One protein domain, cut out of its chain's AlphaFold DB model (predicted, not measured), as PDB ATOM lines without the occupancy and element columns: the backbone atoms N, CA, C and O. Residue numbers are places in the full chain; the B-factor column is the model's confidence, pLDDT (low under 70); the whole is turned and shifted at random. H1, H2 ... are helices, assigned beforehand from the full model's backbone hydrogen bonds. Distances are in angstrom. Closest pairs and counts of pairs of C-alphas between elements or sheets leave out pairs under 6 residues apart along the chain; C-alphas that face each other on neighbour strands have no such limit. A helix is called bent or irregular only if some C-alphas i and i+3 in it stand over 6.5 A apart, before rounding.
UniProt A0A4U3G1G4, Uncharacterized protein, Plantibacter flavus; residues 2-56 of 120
ATOM      1  N   TRP A   2      56.580  43.721  62.286       88.00
ATOM      2  CA  TRP A   2      56.003  44.072  63.597       88.00
ATOM      3  C   TRP A   2      55.127  42.962  64.208       88.00
ATOM      4  O   TRP A   2      55.123  42.804  65.418       88.00
ATOM      5  N   GLU A   3      54.453  42.149  63.386       91.44
ATOM      6  CA  GLU A   3      53.625  41.012  63.832       91.44
ATOM      7  C   GLU A   3      54.435  39.961  64.613       91.44
ATOM      8  O   GLU A   3      53.949  39.413  65.594       91.44
ATOM      9  N   ILE A   4      55.688  39.709  64.210       89.50
ATOM     10  CA  ILE A   4      56.582  38.771  64.910       89.50
ATOM     11  C   ILE A   4      56.985  39.359  66.263       89.50
ATOM     12  O   ILE A   4      56.936  38.663  67.272       89.50
ATOM     13  N   ALA A   5      57.333  40.649  66.295       91.38
ATOM     14  CA  ALA A   5      57.676  41.343  67.534       91.38
ATOM     15  C   ALA A   5      56.478  41.408  68.495       91.38
ATOM     16  O   ALA A   5      56.619  41.095  69.672       91.38
ATOM     17  N   ALA A   6      55.288  41.739  67.991       94.81
ATOM     18  CA  ALA A   6      54.053  41.759  68.766       94.81
ATOM     19  C   ALA A   6      53.695  40.365  69.296       94.81
ATOM     20  O   ALA A   6      53.318  40.235  70.456       94.81
ATOM     21  N   GLY A   7      53.863  39.318  68.484       95.31
ATOM     22  CA  GLY A   7      53.680  37.938  68.924       95.31
ATOM     23  C   GLY A   7      54.685  37.528  70.000       95.31
ATOM     24  O   GLY A   7      54.294  36.900  70.979       95.31
ATOM     25  N   ALA A   8      55.956  37.923  69.876       93.62
ATOM     26  CA  ALA A   8      56.980  37.644  70.883       93.62
ATOM     27  C   ALA A   8      56.681  38.362  72.209       93.62
ATOM     28  O   ALA A   8      56.761  37.752  73.270       93.62
ATOM     29  N   VAL A   9      56.262  39.630  72.150       96.31
ATOM     30  CA  VAL A   9      55.795  40.374  73.329       96.31
ATOM     31  C   VAL A   9      54.563  39.701  73.932       96.31
ATOM     32  O   VAL A   9      54.522  39.490  75.138       96.31
ATOM     33  N   GLY A  10      53.592  39.297  73.112       96.88
ATOM     34  CA  GLY A  10      52.408  38.569  73.567       96.88
ATOM     35  C   GLY A  10      52.755  37.245  74.249       96.88
ATOM     36  O   GLY A  10      52.193  36.938  75.299       96.88
ATOM     37  N   PHE A  11      53.714  36.489  73.704       96.00
ATOM     38  CA  PHE A  11      54.242  35.277  74.330       96.00
ATOM     39  C   PHE A  11      54.846  35.590  75.699       96.00
ATOM     40  O   PHE A  11      54.451  34.971  76.677       96.00
ATOM     41  N   LEU A  12      55.737  36.581  75.795       95.94
ATOM     42  CA  LEU A  12      56.371  36.946  77.065       95.94
ATOM     43  C   LEU A  12      55.346  37.412  78.102       95.94
ATOM     44  O   LEU A  12      55.398  36.981  79.250       95.94
ATOM     45  N   VAL A  13      54.388  38.247  77.698       96.31
ATOM     46  CA  VAL A  13      53.344  38.752  78.596       96.31
ATOM     47  C   VAL A  13      52.470  37.609  79.112       96.31
ATOM     48  O   VAL A  13      52.236  37.497  80.311       96.31
ATOM     49  N   THR A  14      52.005  36.732  78.225       96.12
ATOM     50  CA  THR A  14      51.158  35.603  78.636       96.12
ATOM     51  C   THR A  14      51.936  34.571  79.448       96.12
ATOM     52  O   THR A  14      51.425  34.083  80.446       96.12
ATOM     53  N   PHE A  15      53.177  34.265  79.078       94.94
ATOM     54  CA  PHE A  15      54.007  33.302  79.795       94.94
ATOM     55  C   PHE A  15      54.358  33.766  81.216       94.94
ATOM     56  O   PHE A  15      54.314  32.957  82.137       94.94
ATOM     57  N   LEU A  16      54.681  35.051  81.400       94.31
ATOM     58  CA  LEU A  16      55.123  35.578  82.694       94.31
ATOM     59  C   LEU A  16      53.960  35.944  83.620       94.31
ATOM     60  O   LEU A  16      54.000  35.610  84.796       94.31
ATOM     61  N   PHE A  17      52.921  36.611  83.107       94.94
ATOM     62  CA  PHE A  17      51.893  37.209  83.967       94.94
ATOM     63  C   PHE A  17      50.621  36.371  84.084       94.94
ATOM     64  O   PHE A  17      49.908  36.480  85.078       94.94
ATOM     65  N   LEU A  18      50.292  35.528  83.100       92.56
ATOM     66  CA  LEU A  18      49.030  34.783  83.133       92.56
ATOM     67  C   LEU A  18      48.917  33.816  84.329       92.56
ATOM     68  O   LEU A  18      47.843  33.789  84.929       92.56
ATOM     69  N   PRO A  19      49.976  33.078  84.730       90.19
ATOM     70  CA  PRO A  19      49.914  32.222  85.916       90.19
ATOM     71  C   PRO A  19      49.733  33.006  87.225       90.19
ATOM     72  O   PRO A  19      49.118  32.497  88.159       90.19
ATOM     73  N   GLU A  20      50.241  34.240  87.297       90.31
ATOM     74  CA  GLU A  20      50.086  35.114  88.470       90.31
ATOM     75  C   GLU A  20      48.670  35.701  88.561       90.31
ATOM     76  O   GLU A  20      48.113  35.841  89.648       90.31
ATOM     77  N   LEU A  21      48.071  36.024  87.409       91.31
ATOM     78  CA  LEU A  21      46.730  36.604  87.315       91.31
ATOM     79  C   LEU A  21      45.613  35.566  87.480       91.31
ATOM     80  O   LEU A  21      44.530  35.906  87.954       91.31
ATOM     81  N   PHE A  22      45.872  34.310  87.105       91.44
ATOM     82  CA  PHE A  22      44.924  33.202  87.217       91.44
ATOM     83  C   PHE A  22      45.541  32.033  87.994       91.44
ATOM     84  O   PHE A  22      45.949  31.039  87.388       91.44
ATOM     85  N   PRO A  23      45.584  32.112  89.337       90.75
ATOM     86  CA  PRO A  23      46.010  30.994  90.161       90.75
ATOM     87  C   PRO A  23      45.037  29.826  89.986       90.75
ATOM     88  O   PRO A  23      43.850  29.923  90.294       90.75
ATOM     89  N   THR A  24      45.542  28.711  89.476       93.25
ATOM     90  CA  THR A  24      44.767  27.487  89.245       93.25
ATOM     91  C   THR A  24      45.332  26.337  90.058       93.25
ATOM     92  O   THR A  24      46.549  26.228  90.213       93.25
ATOM     93  N   GLU A  25      44.468  25.432  90.514       92.38
ATOM     94  CA  GLU A  25      44.910  24.213  91.193       92.38
ATOM     95  C   GLU A  25      45.784  23.349  90.263       92.38
ATOM     96  O   GLU A  25      45.383  23.097  89.115       92.38
ATOM     97  N   PRO A  26      46.957  22.872  90.722       92.31
ATOM     98  CA  PRO A  26      47.830  22.022  89.921       92.31
ATOM     99  C   PRO A  26      47.101  20.785  89.386       92.31
ATOM    100  O   PRO A  26      46.419  20.081  90.126       92.31
ATOM    101  N   GLY A  27      47.246  20.512  88.089       91.81
ATOM    102  CA  GLY A  27      46.614  19.360  87.433       91.81
ATOM    103  C   GLY A  27      45.130  19.534  87.090       91.81
ATOM    104  O   GLY A  27      44.564  18.668  86.424       91.81
ATOM    105  N   SER A  28      44.499  20.648  87.473       95.00
ATOM    106  CA  SER A  28      43.129  20.947  87.052       95.00
ATOM    107  C   SER A  28      43.051  21.230  85.541       95.00
ATOM    108  O   SER A  28      44.006  21.750  84.953       95.00
ATOM    109  N   PRO A  29      41.903  20.971  84.882       95.38
ATOM    110  CA  PRO A  29      41.705  21.347  83.480       95.38
ATOM    111  C   PRO A  29      41.935  22.843  83.218       95.38
ATOM    112  O   PRO A  29      42.442  23.217  82.162       95.38
ATOM    113  N   ALA A  30      41.613  23.696  84.196       94.12
ATOM    114  CA  ALA A  30      41.867  25.132  84.130       94.12
ATOM    115  C   ALA A  30      43.372  25.447  84.100       94.12
ATOM    116  O   ALA A  30      43.798  26.253  83.276       94.12
ATOM    117  N   ALA A  31      44.180  24.772  84.926       94.00
ATOM    118  CA  ALA A  31      45.633  24.941  84.925       94.00
ATOM    119  C   ALA A  31      46.256  24.563  83.579       94.00
ATOM    120  O   ALA A  31      47.109  25.285  83.065       94.00
ATOM    121  N   VAL A  32      45.792  23.467  82.972       94.50
ATOM    122  CA  VAL A  32      46.241  23.056  81.634       94.50
ATOM    123  C   VAL A  32      45.857  24.103  80.590       94.50
ATOM    124  O   VAL A  32      46.694  24.488  79.777       94.50
ATOM    125  N   ALA A  33      44.617  24.600  80.623       94.50
ATOM    126  CA  ALA A  33      44.165  25.630  79.695       94.50
ATOM    127  C   ALA A  33      45.021  26.903  79.803       94.50
ATOM    128  O   ALA A  33      45.513  27.381  78.783       94.50
ATOM    129  N   VAL A  34      45.260  27.398  81.024       94.88
ATOM    130  CA  VAL A  34      46.108  28.571  81.304       94.88
ATOM    131  C   VAL A  34      47.546  28.345  80.828       94.88
ATOM    132  O   VAL A  34      48.099  29.202  80.139       94.88
ATOM    133  N   ALA A  35      48.133  27.179  81.108       94.12
ATOM    134  CA  ALA A  35      49.505  26.851  80.716       94.12
ATOM    135  C   ALA A  35      49.722  26.814  79.191       94.12
ATOM    136  O   ALA A  35      50.839  27.038  78.725       94.12
ATOM    137  N   LEU A  36      48.673  26.551  78.404       95.81
ATOM    138  CA  LEU A  36      48.750  26.496  76.940       95.81
ATOM    139  C   LEU A  36      48.493  27.845  76.254       95.81
ATOM    140  O   LEU A  36      48.846  27.997  75.084       95.81
ATOM    141  N   VAL A  37      47.924  28.840  76.944       96.69
ATOM    142  CA  VAL A  37      47.637  30.166  76.360       96.69
ATOM    143  C   VAL A  37      48.862  30.827  75.713       96.69
ATOM    144  O   VAL A  37      48.699  31.376  74.618       96.69
ATOM    145  N   PRO A  38      50.088  30.751  76.274       96.50
ATOM    146  CA  PRO A  38      51.265  31.332  75.629       96.50
ATOM    147  C   PRO A  38      51.571  30.760  74.238       96.50
ATOM    148  O   PRO A  38      52.253  31.408  73.444       96.50
ATOM    149  N   LEU A  39      51.024  29.593  73.876       96.56
ATOM    150  CA  LEU A  39      51.152  29.053  72.521       96.56
ATOM    151  C   LEU A  39      50.329  29.828  71.486       96.56
ATOM    152  O   LEU A  39      50.679  29.802  70.308       96.56
ATOM    153  N   VAL A  40      49.274  30.548  71.880       97.12
ATOM    154  CA  VAL A  40      48.440  31.317  70.941       97.12
ATOM    155  C   VAL A  40      49.258  32.413  70.233       97.12
ATOM    156  O   VAL A  40      49.278  32.424  68.996       97.12
ATOM    157  N   PRO A  41      50.010  33.282  70.943       96.81
ATOM    158  CA  PRO A  41      50.958  34.194  70.303       96.81
ATOM    159  C   PRO A  41      52.010  33.483  69.440       96.81
ATOM    160  O   PRO A  41      52.339  33.970  68.360       96.81
ATOM    161  N   VAL A  42      52.508  32.316  69.864       95.44
ATOM    162  CA  VAL A  42      53.512  31.548  69.104       95.44
ATOM    163  C   VAL A  42      52.946  31.048  67.772       95.44
ATOM    164  O   VAL A  42      53.579  31.219  66.730       95.44
ATOM    165  N   VAL A  43      51.726  30.504  67.760       97.19
ATOM    166  CA  VAL A  43      51.031  30.103  66.526       97.19
ATOM    167  C   VAL A  43      50.848  31.305  65.598       97.19
ATOM    168  O   VAL A  43      51.062  31.199  64.389       97.19
ATOM    169  N   TRP A  44      50.524  32.474  66.150       97.31
ATOM    170  CA  TRP A  44      50.416  33.695  65.359       97.31
ATOM    171  C   TRP A  44      51.754  34.120  64.732       97.31
ATOM    172  O   TRP A  44      51.773  34.484  63.551       97.31
ATOM    173  N   ILE A  45      52.876  33.992  65.456       95.56
ATOM    174  CA  ILE A  45      54.225  34.203  64.902       95.56
ATOM    175  C   ILE A  45      54.473  33.257  63.724       95.56
ATOM    176  O   ILE A  45      54.934  33.710  62.677       95.56
ATOM    177  N   VAL A  46      54.132  31.971  63.850       95.06
ATOM    178  CA  VAL A  46      54.299  30.991  62.762       95.06
ATOM    179  C   VAL A  46      53.485  31.399  61.534       95.06
ATOM    180  O   VAL A  46      54.014  31.440  60.423       95.06
ATOM    181  N   ILE A  47      52.220  31.783  61.719       96.88
ATOM    182  CA  ILE A  47      51.363  32.264  60.625       96.88
ATOM    183  C   ILE A  47      51.966  33.518  59.973       96.88
ATOM    184  O   ILE A  47      51.969  33.646  58.747       96.88
ATOM    185  N   ALA A  48      52.490  34.456  60.765       95.75
ATOM    186  CA  ALA A  48      53.159  35.652  60.260       95.75
ATOM    187  C   ALA A  48      54.437  35.326  59.478       95.75
ATOM    188  O   ALA A  48      54.644  35.883  58.397       95.75
ATOM    189  N   LEU A  49      55.243  34.387  59.970       92.94
ATOM    190  CA  LEU A  49      56.451  33.917  59.305       92.94
ATOM    191  C   LEU A  49      56.121  33.253  57.965       92.94
ATOM    192  O   LEU A  49      56.706  33.619  56.951       92.94
ATOM    193  N   VAL A  50      55.134  32.353  57.917       94.81
ATOM    194  CA  VAL A  50      54.692  31.705  56.669       94.81
ATOM    195  C   VAL A  50      54.225  32.743  55.650       94.81
ATOM    196  O   VAL A  50      54.612  32.696  54.482       94.81
ATOM    197  N   ARG A  51      53.422  33.720  56.086       94.69
ATOM    198  CA  ARG A  51      52.982  34.825  55.227       94.69
ATOM    199  C   ARG A  51      54.153  35.679  54.743       94.69
ATOM    200  O   ARG A  51      54.125  36.132  53.606       94.69
ATOM    201  N   HIS A  52      55.163  35.905  55.579       92.94
ATOM    202  CA  HIS A  52      56.362  36.640  55.194       92.94
ATOM    203  C   HIS A  52      57.174  35.874  54.145       92.94
ATOM    204  O   HIS A  52      57.446  36.430  53.086       92.94
ATOM    205  N   VAL A  53      57.454  34.590  54.379       93.31
ATOM    206  CA  VAL A  53      58.199  33.721  53.452       93.31
ATOM    207  C   VAL A  53      57.518  33.616  52.083       93.31
ATOM    208  O   VAL A  53      58.194  33.517  51.067       93.31
ATOM    209  N   ARG A  54      56.182  33.672  52.029       93.81
ATOM    210  CA  ARG A  54      55.422  33.671  50.765       93.81
ATOM    211  C   ARG A  54      55.485  34.984  49.978       93.81
ATOM    212  O   ARG A  54      55.091  34.986  48.819       93.81
ATOM    213  N   ARG A  55      55.893  36.093  50.604       94.00
ATOM    214  CA  ARG A  55      55.921  37.431  49.982       94.00
ATOM    215  C   ARG A  55      57.315  37.902  49.587       94.00
ATOM    216  O   ARG A  55      57.415  38.869  48.844       94.00
ATOM    217  N   VAL A  56      58.358  37.295  50.144       94.75
ATOM    218  CA  VAL A  56      59.745  37.640  49.814       94.75
ATOM    219  C   VAL A  56      60.148  37.026  48.475       94.75
ATOM    220  O   VAL A  56      59.545  36.049  48.029       94.75
TER     221      VAL A  56
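Overview. This is residues 2 to 56 of the 120 residues of an uncharacterized protein of Plantibacter flavus (UniProt A0A4U3G1G4). A long helical rod folds back on itself: H1 runs one way, the chain turns through residues 22 to 28, and H2 and H3, roughly end to end, return beside it. The 55 printed residues hold three named helices, H1, H2, H3, and no named strand: all helix. The whole is loose, radius of gyration of the C-alphas 13.7 A, spanning 46 by 17 by 8 A.

Arrangement. H1, residues 2 to 21, has a kink of 34 degrees near residue 15 and is only just irregular, C-alphas 16 and 19 being 7.0 A apart. With residues 15 to 19 alone it touches H2, residues 29 to 36; the closest C-alphas, of Pro 19 and Val 34, are 7.0 A apart. This helical hairpin runs opposite ways at a shallow tilt of 34 degrees, only just short of steep. With residues 3 to 11 alone H1 touches H3, residues 39 to 53, opposite ways at a shallow tilt of 6 degrees; the closest C-alphas, of Gly 7 and Pro 41, are 4.8 A apart. H2 and H3 meet only through their link. Every O i to N i+4 pair is within hydrogen-bond range in H2 and H3, 14 of 16 in H1.

Along the chain. H1, 26.5 A long, begins at C-alpha 2 (56.003, 44.072, 63.597). H2 measures 10.9 A. H3, 20.9 A, ends at C-alpha 53 (58.199, 33.721, 53.452).

Size, cuts and confidence. The farthest C-alphas, of Glu 25 and Val 56, are 46.0 A apart. The printed part has no cut; its H1 to H2 link is short, H2 to H3 tight. No printed residue is under 70 in pLDDT.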